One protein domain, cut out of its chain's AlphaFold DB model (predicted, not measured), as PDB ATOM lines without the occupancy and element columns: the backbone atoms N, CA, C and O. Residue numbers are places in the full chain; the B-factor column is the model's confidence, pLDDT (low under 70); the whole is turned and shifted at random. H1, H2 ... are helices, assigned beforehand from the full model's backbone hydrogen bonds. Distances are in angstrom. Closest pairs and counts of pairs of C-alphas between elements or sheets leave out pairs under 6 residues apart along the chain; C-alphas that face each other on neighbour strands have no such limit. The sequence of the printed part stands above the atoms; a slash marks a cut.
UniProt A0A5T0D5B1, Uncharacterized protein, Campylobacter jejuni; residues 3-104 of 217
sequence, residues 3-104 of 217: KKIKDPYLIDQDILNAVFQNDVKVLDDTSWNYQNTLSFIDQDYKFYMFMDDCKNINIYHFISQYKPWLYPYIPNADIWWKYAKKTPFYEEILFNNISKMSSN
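AT A GLANCE: This is residues 3 to 104 of the 217 residues of an uncharacterized protein of Campylobacter jejuni (UniProt A0A5T0D5B1). What is seen first? There is little regular structure: H1 at one end, a loose middle of loops with short H2, and H3 and H4 making a corner at the other end. How large is it? The printed part has 102 residues, 35 of them in four named helices, H1 to H4 in order, with no named strand: all helix. It is loose, with radius of gyration of the C-alphas 17.3 A and spans 49 by 35 by 32 A.

HOW THE PARTS SIT: Which helices meet? H1 (residues 11 to 19) and H2 (36 to 40) touch no helix. H3 (77 to 84) and H4 (90 to 102) are close but not clearly touching, their closest C-alphas, of Ala 84 and Tyr 90, 5.5 A apart; they run opposite ways at a steep tilt of 50 degrees. Are O i to N i+4 pairs within hydrogen-bond range? In H1, H3 and H4 every one is; H2 has 0 of 1, and 1 of 2 O i to N i+3 pairs.

IN THESE COORDINATES: Where does H1 begin? At C-alpha 11, (-14.901, -23.665, 12.771). How long are the helices? H1 12.4 A, H2 7.9 A, H3 10.3 A and H4 18.5 A.

THE WHOLE: Which links are long? H1 to H2 and H2 to H3. Where is pLDDT under 70? At residues 3 to 4, 37 to 55 and 100 to 104; the printed part has no cut.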
ATOM      1  N   LYS A   3      -6.443 -17.472   4.481       62.38
ATOM      2  CA  LYS A   3      -5.176 -18.239   4.399       62.38
ATOM      3  C   LYS A   3      -4.309 -18.203   5.679       62.38
ATOM      4  O   LYS A   3      -3.303 -18.902   5.734       62.38
ATOM      5  N   LYS A   4      -4.636 -17.355   6.667       68.19
ATOM      6  CA  LYS A   4      -3.923 -17.247   7.955       68.19
ATOM      7  C   LYS A   4      -4.580 -18.059   9.083       68.19
ATOM      8  O   LYS A   4      -3.936 -18.253  10.106       68.19
ATOM      9  N   ILE A   5      -5.818 -18.525   8.904       72.94
ATOM     10  CA  ILE A   5      -6.532 -19.360   9.877       72.94
ATOM     11  C   ILE A   5      -6.168 -20.805   9.540       72.94
ATOM     12  O   ILE A   5      -6.654 -21.340   8.549       72.94
ATOM     13  N   LYS A   6      -5.213 -21.382  10.273       73.12
ATOM     14  CA  LYS A   6      -4.675 -22.708   9.943       73.12
ATOM     15  C   LYS A   6      -5.595 -23.835  10.416       73.12
ATOM     16  O   LYS A   6      -5.936 -24.668   9.594       73.12
ATOM     17  N   ASP A   7      -6.042 -23.782  11.673       80.50
ATOM     18  CA  ASP A   7      -6.949 -24.764  12.285       80.50
ATOM     19  C   ASP A   7      -7.878 -24.064  13.299       80.50
ATOM     20  O   ASP A   7      -7.477 -23.844  14.444       80.50
ATOM     21  N   PRO A   8      -9.084 -23.627  12.892       81.38
ATOM     22  CA  PRO A   8     -10.046 -23.021  13.811       81.38
ATOM     23  C   PRO A   8     -10.656 -24.077  14.743       81.38
ATOM     24  O   PRO A   8     -10.980 -25.184  14.310       81.38
ATOM     25  N   TYR A   9     -10.837 -23.728  16.018       82.44
ATOM     26  CA  TYR A   9     -11.398 -24.626  17.033       82.44
ATOM     27  C   TYR A   9     -12.929 -24.642  16.967       82.44
ATOM     28  O   TYR A   9     -13.546 -25.705  16.952       82.44
ATOM     29  N   LEU A  10     -13.541 -23.461  16.856       84.62
ATOM     30  CA  LEU A  10     -14.964 -23.294  16.568       84.62
ATOM     31  C   LEU A  10     -15.087 -22.864  15.112       84.62
ATOM     32  O   LEU A  10     -15.073 -21.677  14.808       84.62
ATOM     33  N   ILE A  11     -15.129 -23.847  14.213       86.38
ATOM     34  CA  ILE A  11     -14.901 -23.665  12.771       86.38
ATOM     35  C   ILE A  11     -15.680 -22.475  12.196       86.38
ATOM     36  O   ILE A  11     -15.088 -21.591  11.585       86.38
ATOM     37  N   ASP A  12     -16.992 -22.431  12.393       89.50
ATOM     38  CA  ASP A  12     -17.861 -21.363  11.902       89.50
ATOM     39  C   ASP A  12     -17.632 -20.033  12.635       89.50
ATOM     40  O   ASP A  12     -17.417 -19.003  11.991       89.50
ATOM     41  N   GLN A  13     -17.620 -20.051  13.967       89.50
ATOM     42  CA  GLN A  13     -17.471 -18.849  14.788       89.50
ATOM     43  C   GLN A  13     -16.108 -18.160  14.591       89.50
ATOM     44  O   GLN A  13     -16.055 -16.942  14.423       89.50
ATOM     45  N   ASP A  14     -15.010 -18.914  14.561       89.19
ATOM     46  CA  ASP A  14     -13.648 -18.395  14.390       89.19
ATOM     47  C   ASP A  14     -13.446 -17.802  12.993       89.19
ATOM     48  O   ASP A  14     -12.817 -16.751  12.841       89.19
ATOM     49  N   ILE A  15     -14.010 -18.442  11.962       90.44
ATOM     50  CA  ILE A  15     -13.959 -17.925  10.593       90.44
ATOM     51  C   ILE A  15     -14.748 -16.617  10.492       90.44
ATOM     52  O   ILE A  15     -14.218 -15.641   9.956       90.44
ATOM     53  N   LEU A  16     -15.979 -16.569  11.014       91.38
ATOM     54  CA  LEU A  16     -16.800 -15.354  10.994       91.38
ATOM     55  C   LEU A  16     -16.120 -14.209  11.749       91.38
ATOM     56  O   LEU A  16     -15.981 -13.118  11.198       91.38
ATOM     57  N   ASN A  17     -15.614 -14.470  12.955       89.81
ATOM     58  CA  ASN A  17     -14.897 -13.473  13.749       89.81
ATOM     59  C   ASN A  17     -13.659 -12.935  13.025       89.81
ATOM     60  O   ASN A  17     -13.401 -11.735  13.051       89.81
ATOM     61  N   ALA A  18     -12.899 -13.799  12.351       88.88
ATOM     62  CA  ALA A  18     -11.706 -13.381  11.626       88.88
ATOM     63  C   ALA A  18     -12.023 -12.585  10.353       88.88
ATOM     64  O   ALA A  18     -11.268 -11.679  10.008       88.88
ATOM     65  N   VAL A  19     -13.102 -12.914   9.634       90.38
ATOM     66  CA  VAL A  19     -13.508 -12.181   8.421       90.38
ATOM     67  C   VAL A  19     -14.115 -10.822   8.769       90.38
ATOM     68  O   VAL A  19     -13.795  -9.837   8.108       90.38
ATOM     69  N   PHE A  20     -14.942 -10.757   9.815       91.81
ATOM     70  CA  PHE A  20     -15.732  -9.576  10.178       91.81
ATOM     71  C   PHE A  20     -15.183  -8.804  11.385       91.81
ATOM     72  O   PHE A  20     -15.889  -7.980  11.955       91.81
ATOM     73  N   GLN A  21     -13.922  -9.027  11.774       86.56
ATOM     74  CA  GLN A  21     -13.333  -8.492  13.013       86.56
ATOM     75  C   GLN A  21     -13.571  -6.984  13.238       86.56
ATOM     76  O   GLN A  21     -13.763  -6.560  14.372       86.56
ATOM     77  N   ASN A  22     -13.563  -6.187  12.164       90.38
ATOM     78  CA  ASN A  22     -13.769  -4.733  12.209       90.38
ATOM     79  C   ASN A  22     -15.072  -4.283  11.522       90.38
ATOM     80  O   ASN A  22     -15.274  -3.090  11.323       90.38
ATOM     81  N   ASP A  23     -15.921  -5.229  11.127       94.06
ATOM     82  CA  ASP A  23     -17.167  -4.999  10.392       94.06
ATOM     83  C   ASP A  23     -18.291  -5.836  11.013       94.06
ATOM     84  O   ASP A  23     -18.901  -6.705  10.391       94.06
ATOM     85  N   VAL A  24     -18.502  -5.622  12.313       92.69
ATOM     86  CA  VAL A  24     -19.528  -6.302  13.099       92.69
ATOM     87  C   VAL A  24     -20.275  -5.295  13.962       92.69
ATOM     88  O   VAL A  24     -19.684  -4.481  14.671       92.69
ATOM     89  N   LYS A  25     -21.607  -5.365  13.924       92.56
ATOM     90  CA  LYS A  25     -22.466  -4.645  14.863       92.56
ATOM     91  C   LYS A  25     -22.715  -5.532  16.078       92.56
ATOM     92  O   LYS A  25     -23.468  -6.499  15.987       92.56
ATOM     93  N   VAL A  26     -22.083  -5.201  17.199       88.31
ATOM     94  CA  VAL A  26     -22.252  -5.936  18.459       88.31
ATOM     95  C   VAL A  26     -23.636  -5.650  19.045       88.31
ATOM     96  O   VAL A  26     -24.119  -4.516  19.018       88.31
ATOM     97  N   LEU A  27     -24.294  -6.700  19.539       86.19
ATOM     98  CA  LEU A  27     -25.498  -6.592  20.354       86.19
ATOM     99  C   LEU A  27     -25.074  -6.743  21.816       86.19
ATOM    100  O   LEU A  27     -24.757  -7.847  22.248       86.19
ATOM    101  N   ASP A  28     -25.060  -5.638  22.559       77.00
ATOM    102  CA  ASP A  28     -24.604  -5.620  23.960       77.00
ATOM    103  C   ASP A  28     -25.610  -6.265  24.937       77.00
ATOM    104  O   ASP A  28     -25.315  -6.465  26.113       77.00
ATOM    105  N   ASP A  29     -26.804  -6.605  24.448       83.50
ATOM    106  CA  ASP A  29     -27.866  -7.253  25.210       83.50
ATOM    107  C   ASP A  29     -27.862  -8.775  24.987       83.50
ATOM    108  O   ASP A  29     -28.188  -9.282  23.908       83.50
ATOM    109  N   THR A  30     -27.540  -9.513  26.049       80.25
ATOM    110  CA  THR A  30     -27.491 -10.980  26.075       80.25
ATOM    111  C   THR A  30     -28.863 -11.633  25.870       80.25
ATOM    112  O   THR A  30     -28.922 -12.826  25.560       80.25
ATOM    113  N   SER A  31     -29.969 -10.877  25.954       86.88
ATOM    114  CA  SER A  31     -31.329 -11.369  25.684       86.88
ATOM    115  C   SER A  31     -31.509 -11.932  24.270       86.88
ATOM    116  O   SER A  31     -32.390 -12.769  24.055       86.88
ATOM    117  N   TRP A  32     -30.686 -11.492  23.314       89.44
ATOM    118  CA  TRP A  32     -30.726 -11.909  21.909       89.44
ATOM    119  C   TRP A  32     -29.925 -13.179  21.608       89.44
ATOM    120  O   TRP A  32     -29.989 -13.688  20.490       89.44
ATOM    121  N   ASN A  33     -29.180 -13.712  22.577       89.06
ATOM    122  CA  ASN A  33     -28.433 -14.961  22.436       89.06
ATOM    123  C   ASN A  33     -28.222 -15.608  23.812       89.06
ATOM    124  O   ASN A  33     -27.096 -15.757  24.288       89.06
ATOM    125  N   TYR A  34     -29.324 -15.951  24.475       86.69
ATOM    126  CA  TYR A  34     -29.313 -16.420  25.854       86.69
ATOM    127  C   TYR A  34     -28.910 -17.899  25.964       86.69
ATOM    128  O   TYR A  34     -29.623 -18.772  25.464       86.69
ATOM    129  N   GLN A  35     -27.786 -18.200  26.628       84.00
ATOM    130  CA  GLN A  35     -27.114 -19.513  26.580       84.00
ATOM    131  C   GLN A  35     -26.946 -20.180  27.957       84.00
ATOM    132  O   GLN A  35     -25.849 -20.571  28.352       84.00
ATOM    133  N   ASN A  36     -28.027 -20.382  28.707       75.62
ATOM    134  CA  ASN A  36     -27.914 -20.933  30.064       75.62
ATOM    135  C   ASN A  36     -27.764 -22.464  30.155       75.62
ATOM    136  O   ASN A  36     -27.608 -22.995  31.246       75.62
ATOM    137  N   THR A  37     -27.766 -23.204  29.039       69.94
ATOM    138  CA  THR A  37     -27.558 -24.671  29.084       69.94
ATOM    139  C   THR A  37     -26.166 -25.097  29.550       69.94
ATOM    140  O   THR A  37     -25.965 -26.265  29.872       69.94
ATOM    141  N   LEU A  38     -25.200 -24.180  29.575       68.38
ATOM    142  CA  LEU A  38     -23.815 -24.481  29.927       68.38
ATOM    143  C   LEU A  38     -23.578 -24.572  31.441       68.38
ATOM    144  O   LEU A  38     -22.705 -25.332  31.854       68.38
ATOM    145  N   SER A  39     -24.408 -23.922  32.266       65.62
ATOM    146  CA  SER A  39     -24.366 -24.082  33.732       65.62
ATOM    147  C   SER A  39     -24.713 -25.507  34.183       65.62
ATOM    148  O   SER A  39     -24.342 -25.930  35.275       65.62
ATOM    149  N   PHE A  40     -25.395 -26.276  33.327       65.88
ATOM    150  CA  PHE A  40     -25.672 -27.693  33.547       65.88
ATOM    151  C   PHE A  40     -24.438 -28.589  33.327       65.88
ATOM    152  O   PHE A  40     -24.405 -29.715  33.814       65.88
ATOM    153  N   ILE A  41     -23.438 -28.111  32.578       65.56
ATOM    154  CA  ILE A  41     -22.233 -28.873  32.221       65.56
ATOM    155  C   ILE A  41     -21.097 -28.587  33.199       65.56
ATOM    156  O   ILE A  41     -20.371 -29.505  33.568       65.56
ATOM    157  N   ASP A  42     -20.952 -27.328  33.608       63.28
ATOM    158  CA  ASP A  42     -19.873 -26.890  34.484       63.28
ATOM    159  C   ASP A  42     -20.388 -25.834  35.471       63.28
ATOM    160  O   ASP A  42     -20.721 -24.707  35.092       63.28
ATOM    161  N   GLN A  43     -20.486 -26.226  36.745       59.97
ATOM    162  CA  GLN A  43     -20.962 -25.368  37.833       59.97
ATOM    163  C   GLN A  43     -19.910 -24.339  38.284       59.97
ATOM    164  O   GLN A  43     -20.280 -23.353  38.921       59.97
ATOM    165  N   ASP A  44     -18.629 -24.522  37.936       59.31
ATOM    166  CA  ASP A  44     -17.520 -23.668  38.387       59.31
ATOM    167  C   ASP A  44     -17.197 -22.525  37.405       59.31
ATOM    168  O   ASP A  44     -16.454 -21.589  37.733       59.31
ATOM    169  N   TYR A  45     -17.792 -22.525  36.208       58.44
ATOM    170  CA  TYR A  45     -17.640 -21.430  35.250       58.44
ATOM    171  C   TYR A  45     -18.446 -20.187  35.673       58.44
ATOM    172  O   TYR A  45     -19.588 -19.966  35.264       58.44
ATOM    173  N   LYS A  46     -17.787 -19.297  36.428       52.03
ATOM    174  CA  LYS A  46     -18.273 -17.962  36.856       52.03
ATOM    175  C   LYS A  46     -18.894 -17.090  35.748       52.03
ATOM    176  O   LYS A  46     -19.625 -16.157  36.062       52.03
ATOM    177  N   PHE A  47     -18.621 -17.369  34.472       51.16
ATOM    178  CA  PHE A  47     -19.171 -16.633  33.329       51.16
ATOM    179  C   PHE A  47     -20.698 -16.800  33.180       51.16
ATOM    180  O   PHE A  47     -21.375 -15.856  32.781       51.16
ATOM    181  N   TYR A  48     -21.267 -17.950  33.562       53.09
ATOM    182  CA  TYR A  48     -22.708 -18.217  33.404       53.09
ATOM    183  C   TYR A  48     -23.577 -17.583  34.491       53.09
ATOM    184  O   TYR A  48     -24.768 -17.374  34.277       53.09
ATOM    185  N   MET A  49     -22.972 -17.202  35.620       48.22
ATOM    186  CA  MET A  49     -23.653 -16.530  36.730       48.22
ATOM    187  C   MET A  49     -24.230 -15.159  36.325       48.22
ATOM    188  O   MET A  49     -25.194 -14.705  36.925       48.22
ATOM    189  N   PHE A  50     -23.688 -14.521  35.277       49.78
ATOM    190  CA  PHE A  50     -24.198 -13.254  34.733       49.78
ATOM    191  C   PHE A  50     -25.448 -13.403  33.852       49.78
ATOM    192  O   PHE A  50     -26.096 -12.404  33.550       49.78
ATOM    193  N   MET A  51     -25.796 -14.620  33.419       54.94
ATOM    194  CA  MET A  51     -26.978 -14.845  32.584       54.94
ATOM    195  C   MET A  51     -28.246 -15.126  33.406       54.94
ATOM    196  O   MET A  51     -29.343 -14.968  32.888       54.94
ATOM    197  N   ASP A  52     -28.179 -15.469  34.690       54.78
ATOM    198  CA  ASP A  52     -29.404 -15.762  35.462       54.78
ATOM    199  C   ASP A  52     -30.289 -14.525  35.752       54.78
ATOM    200  O   ASP A  52     -31.469 -14.675  36.068       54.78
ATOM    201  N   ASP A  53     -29.784 -13.300  35.550       58.41
ATOM    202  CA  ASP A  53     -30.516 -12.053  35.839       58.41
ATOM    203  C   ASP A  53     -31.336 -11.486  34.652       58.41
ATOM    204  O   ASP A  53     -32.031 -10.469  34.787       58.41
ATOM    205  N   CYS A  54     -31.308 -12.124  33.475       65.88
ATOM    206  CA  CYS A  54     -32.049 -11.664  32.294       65.88
ATOM    207  C   CYS A  54     -33.561 -11.935  32.420       65.88
ATOM    208  O   CYS A  54     -34.046 -13.018  32.107       65.88
ATOM    209  N   LYS A  55     -34.340 -10.920  32.815       69.12
ATOM    210  CA  LYS A  55     -35.805 -11.045  32.991       69.12
ATOM    211  C   LYS A  55     -36.603 -11.107  31.683       69.12
ATOM    212  O   LYS A  55     -37.698 -11.661  31.672       69.12
ATOM    213  N   ASN A  56     -36.065 -10.554  30.594       83.38
ATOM    214  CA  ASN A  56     -36.743 -10.442  29.298       83.38
ATOM    215  C   ASN A  56     -35.885 -11.070  28.195       83.38
ATOM    216  O   ASN A  56     -35.119 -10.380  27.531       83.38
ATOM    217  N   ILE A  57     -35.992 -12.386  28.024       89.31
ATOM    218  CA  ILE A  57     -35.212 -13.127  27.027       89.31
ATOM    219  C   ILE A  57     -35.942 -13.105  25.678       89.31
ATOM    220  O   ILE A  57     -37.092 -13.538  25.591       89.31
ATOM    221  N   ASN A  58     -35.257 -12.639  24.631       90.44
ATOM    222  CA  ASN A  58     -35.774 -12.583  23.262       90.44
ATOM    223  C   ASN A  58     -35.493 -13.886  22.494       90.44
ATOM    224  O   ASN A  58     -36.372 -14.390  21.795       90.44
ATOM    225  N   ILE A  59     -34.289 -14.454  22.638       91.94
ATOM    226  CA  ILE A  59     -33.861 -15.684  21.954       91.94
ATOM    227  C   ILE A  59     -33.135 -16.610  22.933       91.94
ATOM    228  O   ILE A  59     -32.078 -16.272  23.463       91.94
ATOM    229  N   TYR A  60     -33.679 -17.816  23.105       90.44
ATOM    230  CA  TYR A  60     -33.035 -18.911  23.831       90.44
ATOM    231  C   TYR A  60     -32.161 -19.731  22.882       90.44
ATOM    232  O   TYR A  60     -32.650 -20.237  21.869       90.44
ATOM    233  N   HIS A  61     -30.892 -19.923  23.232       90.19
ATOM    234  CA  HIS A  61     -29.934 -20.673  22.431       90.19
ATOM    235  C   HIS A  61     -29.365 -21.870  23.208       90.19
ATOM    236  O   HIS A  61     -28.497 -21.757  24.074       90.19
ATOM    237  N   PHE A  62     -29.857 -23.064  22.871       89.56
ATOM    238  CA  PHE A  62     -29.460 -24.329  23.494       89.56
ATOM    239  C   PHE A  62     -28.188 -24.898  22.835       89.56
ATOM    240  O   PHE A  62     -28.260 -25.833  22.030       89.56
ATOM    241  N   ILE A  63     -27.024 -24.321  23.143       85.69
ATOM    242  CA  ILE A  63     -25.751 -24.632  22.459       85.69
ATOM    243  C   ILE A  63     -25.089 -25.939  22.891       85.69
ATOM    244  O   ILE A  63     -24.318 -26.512  22.124       85.69
ATOM    245  N   SER A  64     -25.420 -26.467  24.069       83.44
ATOM    246  CA  SER A  64     -24.772 -27.679  24.575       83.44
ATOM    247  C   SER A  64     -25.128 -28.951  23.795       83.44
ATOM    248  O   SER A  64     -26.082 -28.990  23.010       83.44
ATOM    249  N   GLN A  65     -24.393 -30.034  24.064       81.88
ATOM    250  CA  GLN A  65     -24.765 -31.387  23.637       81.88
ATOM    251  C   GLN A  65     -26.091 -31.869  24.255       81.88
ATOM    252  O   GLN A  65     -26.766 -32.733  23.695       81.88
ATOM    253  N   TYR A  66     -26.497 -31.286  25.386       85.56
ATOM    254  CA  TYR A  66     -27.754 -31.595  26.051       85.56
ATOM    255  C   TYR A  66     -28.875 -30.768  25.426       85.56
ATOM    256  O   TYR A  66     -29.101 -29.608  25.763       85.56
ATOM    257  N   LYS A  67     -29.579 -31.368  24.466       89.88
ATOM    258  CA  LYS A  67     -30.701 -30.717  23.786       89.88
ATOM    259  C   LYS A  67     -32.019 -30.916  24.553       89.88
ATOM    260  O   LYS A  67     -32.259 -32.033  25.018       89.88
ATOM    261  N   PRO A  68     -32.920 -29.912  24.629       91.62
ATOM    262  CA  PRO A  68     -34.194 -30.018  25.361       91.62
ATOM    263  C   PRO A  68     -35.087 -31.183  24.930       91.62
ATOM    264  O   PRO A  68     -35.801 -31.767  25.744       91.62
ATOM    265  N   TRP A  69     -35.026 -31.539  23.644       90.50
ATOM    266  CA  TRP A  69     -35.768 -32.667  23.092       90.50
ATOM    267  C   TRP A  69     -35.191 -34.029  23.483       90.50
ATOM    268  O   TRP A  69     -35.853 -35.021  23.247       90.50
ATOM    269  N   LEU A  70     -34.001 -34.110  24.080       86.88
ATOM    270  CA  LEU A  70     -33.422 -35.355  24.608       86.88
ATOM    271  C   LEU A  70     -33.364 -35.358  26.140       86.88
ATOM    272  O   LEU A  70     -33.486 -36.409  26.763       86.88
ATOM    273  N   TYR A  71     -33.205 -34.182  26.744       87.06
ATOM    274  CA  TYR A  71     -33.000 -33.999  28.176       87.06
ATOM    275  C   TYR A  71     -34.016 -32.983  28.718       87.06
ATOM    276  O   TYR A  71     -33.691 -31.808  28.868       87.06
ATOM    277  N   PRO A  72     -35.259 -33.400  29.022       86.88
ATOM    278  CA  PRO A  72     -36.339 -32.480  29.397       86.88
ATOM    279  C   PRO A  72     -36.161 -31.820  30.778       86.88
ATOM    280  O   PRO A  72     -37.016 -31.049  31.195       86.88
ATOM    281  N   TYR A  73     -35.079 -32.138  31.494       85.81
ATOM    282  CA  TYR A  73     -34.764 -31.648  32.837       85.81
ATOM    283  C   TYR A  73     -33.694 -30.544  32.867       85.81
ATOM    284  O   TYR A  73     -33.364 -30.057  33.945       85.81
ATOM    285  N   ILE A  74     -33.121 -30.164  31.718       85.88
ATOM    286  CA  ILE A  74     -32.146 -29.065  31.660       85.88
ATOM    287  C   ILE A  74     -32.844 -27.701  31.818       85.88
ATOM    288  O   ILE A  74     -34.044 -27.597  31.535       85.88
ATOM    289  N   PRO A  75     -32.119 -26.638  32.219       86.50
ATOM    290  CA  PRO A  75     -32.688 -25.295  32.326       86.50
ATOM    291  C   PRO A  75     -33.419 -24.852  31.046       86.50
ATOM    292  O   PRO A  75     -32.935 -25.076  29.935       86.50
ATOM    293  N   ASN A  76     -34.588 -24.221  31.206       87.75
ATOM    294  CA  ASN A  76     -35.459 -23.716  30.131       87.75
ATOM    295  C   ASN A  76     -35.969 -24.759  29.116       87.75
ATOM    296  O   ASN A  76     -36.527 -24.395  28.073       87.75
ATOM    297  N   ALA A  77     -35.815 -26.059  29.386       91.25
ATOM    298  CA  ALA A  77     -36.374 -27.096  28.520       91.25
ATOM    299  C   ALA A  77     -37.906 -27.022  28.444       91.25
ATOM    300  O   ALA A  77     -38.493 -27.302  27.400       91.25
ATOM    301  N   ASP A  78     -38.560 -26.606  29.526       92.75
ATOM    302  CA  ASP A  78     -40.003 -26.386  29.607       92.75
ATOM    303  C   ASP A  78     -40.493 -25.351  28.582       92.75
ATOM    304  O   ASP A  78     -41.517 -25.568  27.928       92.75
ATOM    305  N   ILE A  79     -39.732 -24.271  28.368       93.38
ATOM    306  CA  ILE A  79     -40.027 -23.249  27.358       93.38
ATOM    307  C   ILE A  79     -39.929 -23.851  25.958       93.38
ATOM    308  O   ILE A  79     -40.833 -23.658  25.143       93.38
ATOM    309  N   TRP A  80     -38.880 -24.627  25.679       95.00
ATOM    310  CA  TRP A  80     -38.754 -25.324  24.398       95.00
ATOM    311  C   TRP A  80     -39.963 -26.239  24.152       95.00
ATOM    312  O   TRP A  80     -40.616 -26.149  23.111       95.00
ATOM    313  N   TRP A  81     -40.343 -27.045  25.149       95.19
ATOM    314  CA  TRP A  81     -41.487 -27.955  25.058       95.19
ATOM    315  C   TRP A  81     -42.834 -27.231  24.949       95.19
ATOM    316  O   TRP A  81     -43.735 -27.716  24.259       95.19
ATOM    317  N   LYS A  82     -42.985 -26.052  25.564       95.94
ATOM    318  CA  LYS A  82     -44.162 -25.181  25.398       95.94
ATOM    319  C   LYS A  82     -44.373 -24.790  23.935       95.94
ATOM    320  O   LYS A  82     -45.524 -24.724  23.501       95.94
ATOM    321  N   TYR A  83     -43.302 -24.526  23.187       95.75
ATOM    322  CA  TYR A  83     -43.392 -24.208  21.761       95.75
ATOM    323  C   TYR A  83     -43.444 -25.453  20.880       95.75
ATOM    324  O   TYR A  83     -44.229 -25.460  19.938       95.75
ATOM    325  N   ALA A  84     -42.717 -26.523  21.215       96.31
ATOM    326  CA  ALA A  84     -42.786 -27.791  20.488       96.31
ATOM    327  C   ALA A  84     -44.231 -28.303  20.384       96.31
ATOM    328  O   ALA A  84     -44.665 -28.655  19.291       96.31
ATOM    329  N   LYS A  85     -45.010 -28.211  21.476       96.88
ATOM    330  CA  LYS A  85     -46.454 -28.533  21.541       96.88
ATOM    331  C   LYS A  85     -47.338 -27.795  20.533       96.88
ATOM    332  O   LYS A  85     -48.468 -28.207  20.311       96.88
ATOM    333  N   LYS A  86     -46.868 -26.681  19.973       97.75
ATOM    334  CA  LYS A  86     -47.599 -25.874  18.985       97.75
ATOM    335  C   LYS A  86     -47.210 -26.210  17.544       97.75
ATOM    336  O   LYS A  86     -47.699 -25.566  16.623       97.75
ATOM    337  N   THR A  87     -46.301 -27.161  17.351       96.75
ATOM    338  CA  THR A  87     -45.818 -27.595  16.038       96.75
ATOM    339  C   THR A  87     -46.420 -28.955  15.679       96.75
ATOM    340  O   THR A  87     -46.700 -29.738  16.587       96.75
ATOM    341  N   PRO A  88     -46.555 -29.289  14.384       97.44
ATOM    342  CA  PRO A  88     -47.023 -30.612  13.951       97.44
ATOM    343  C   PRO A  88     -46.035 -31.751  14.263       97.44
ATOM    344  O   PRO A  88     -46.343 -32.911  14.022       97.44
ATOM    345  N   PHE A  89     -44.841 -31.436  14.776       95.62
ATOM    346  CA  PHE A  89     -43.797 -32.411  15.095       95.62
ATOM    347  C   PHE A  89     -43.853 -32.893  16.549       95.62
ATOM    348  O   PHE A  89     -43.056 -33.744  16.939       95.62
ATOM    349  N   TYR A  90     -44.740 -32.336  17.383       95.12
ATOM    350  CA  TYR A  90     -44.757 -32.611  18.820       95.12
ATOM    351  C   TYR A  90     -44.889 -34.106  19.132       95.12
ATOM    352  O   TYR A  90     -44.084 -34.653  19.893       95.12
ATOM    353  N   GLU A  91     -45.876 -34.771  18.530       94.12
ATOM    354  CA  GLU A  91     -46.116 -36.199  18.724       94.12
ATOM    355  C   GLU A  91     -44.959 -37.045  18.190       94.12
ATOM    356  O   GLU A  91     -44.579 -38.023  18.830       94.12
ATOM    357  N   GLU A  92     -44.358 -36.652  17.064       94.00
ATOM    358  CA  GLU A  92     -43.213 -37.351  16.473       94.00
ATOM    359  C   GLU A  92     -41.981 -37.283  17.384       94.00
ATOM    360  O   GLU A  92     -41.348 -38.304  17.666       94.00
ATOM    361  N   ILE A  93     -41.663 -36.094  17.905       92.38
ATOM    362  CA  ILE A  93     -40.560 -35.900  18.855       92.38
ATOM    363  C   ILE A  93     -40.804 -36.760  20.103       92.38
ATOM    364  O   ILE A  93     -39.904 -37.478  20.546       92.38
ATOM    365  N   LEU A  94     -42.024 -36.737  20.651       89.75
ATOM    366  CA  LEU A  94     -42.380 -37.527  21.830       89.75
ATOM    367  C   LEU A  94     -42.264 -39.036  21.567       89.75
ATOM    368  O   LEU A  94     -41.663 -39.754  22.370       89.75
ATOM    369  N   PHE A  95     -42.794 -39.514  20.440       87.75
ATOM    370  CA  PHE A  95     -42.730 -40.918  20.038       87.75
ATOM    371  C   PHE A  95     -41.283 -41.393  19.891       87.75
ATOM    372  O   PHE A  95     -40.911 -42.430  20.446       87.75
ATOM    373  N   ASN A  96     -40.443 -40.614  19.208       85.50
ATOM    374  CA  ASN A  96     -39.030 -40.932  19.017       85.50
ATOM    375  C   ASN A  96     -38.272 -40.990  20.348       85.50
ATOM    376  O   ASN A  96     -37.442 -41.879  20.547       85.50
ATOM    377  N   ASN A  97     -38.576 -40.087  21.280       84.31
ATOM    378  CA  ASN A  97     -37.949 -40.060  22.599       84.31
ATOM    379  C   ASN A  97     -38.319 -41.281  23.444       84.31
ATOM    380  O   ASN A  97     -37.437 -41.935  24.000       84.31
ATOM    381  N   ILE A  98     -39.609 -41.624  23.507       82.75
ATOM    382  CA  ILE A  98     -40.094 -42.802  24.243       82.75
ATOM    383  C   ILE A  98     -39.527 -44.084  23.626       82.75
ATOM    384  O   ILE A  98     -39.050 -44.964  24.343       82.75
ATOM    385  N   SER A  99     -39.513 -44.169  22.295       75.00
ATOM    386  CA  SER A  99     -38.993 -45.330  21.569       75.00
ATOM    387  C   SER A  99     -37.498 -45.532  21.830       75.00
ATOM    388  O   SER A  99     -37.085 -46.641  22.166       75.00
ATOM    389  N   LYS A 100     -36.698 -44.459  21.794       67.31
ATOM    390  CA  LYS A 100     -35.266 -44.497  22.149       67.31
ATOM    391  C   LYS A 100     -35.021 -44.869  23.615       67.31
ATOM    392  O   LYS A 100     -34.041 -45.544  23.915       67.31
ATOM    393  N   MET A 101     -35.906 -44.481  24.534       62.91
ATOM    394  CA  MET A 101     -35.831 -44.946  25.926       62.91
ATOM    395  C   MET A 101     -36.175 -46.435  26.058       62.91
ATOM    396  O   MET A 101     -35.581 -47.115  26.890       62.91
ATOM    397  N   SER A 102     -37.097 -46.951  25.241       57.31
ATOM    398  CA  SER A 102     -37.498 -48.366  25.246       57.31
ATOM    399  C   SER A 102     -36.487 -49.308  24.582       57.31
ATOM    400  O   SER A 102     -36.475 -50.494  24.893       57.31
ATOM    401  N   SER A 103     -35.600 -48.787  23.723       54.81
ATOM    402  CA  SER A 103     -34.451 -49.539  23.199       54.81
ATOM    403  C   SER A 103     -33.330 -49.741  24.223       54.81
ATOM    404  O   SER A 103     -32.363 -50.439  23.927       54.81
ATOM    405  N   ASN A 104     -33.452 -49.179  25.432       58.66
ATOM    406  CA  ASN A 104     -32.637 -49.626  26.553       58.66
ATOM    407  C   ASN A 104     -33.147 -51.003  26.978       58.66
ATOM    408  O   ASN A 104     -34.253 -51.128  27.500       58.66
TER     409      ASN A 104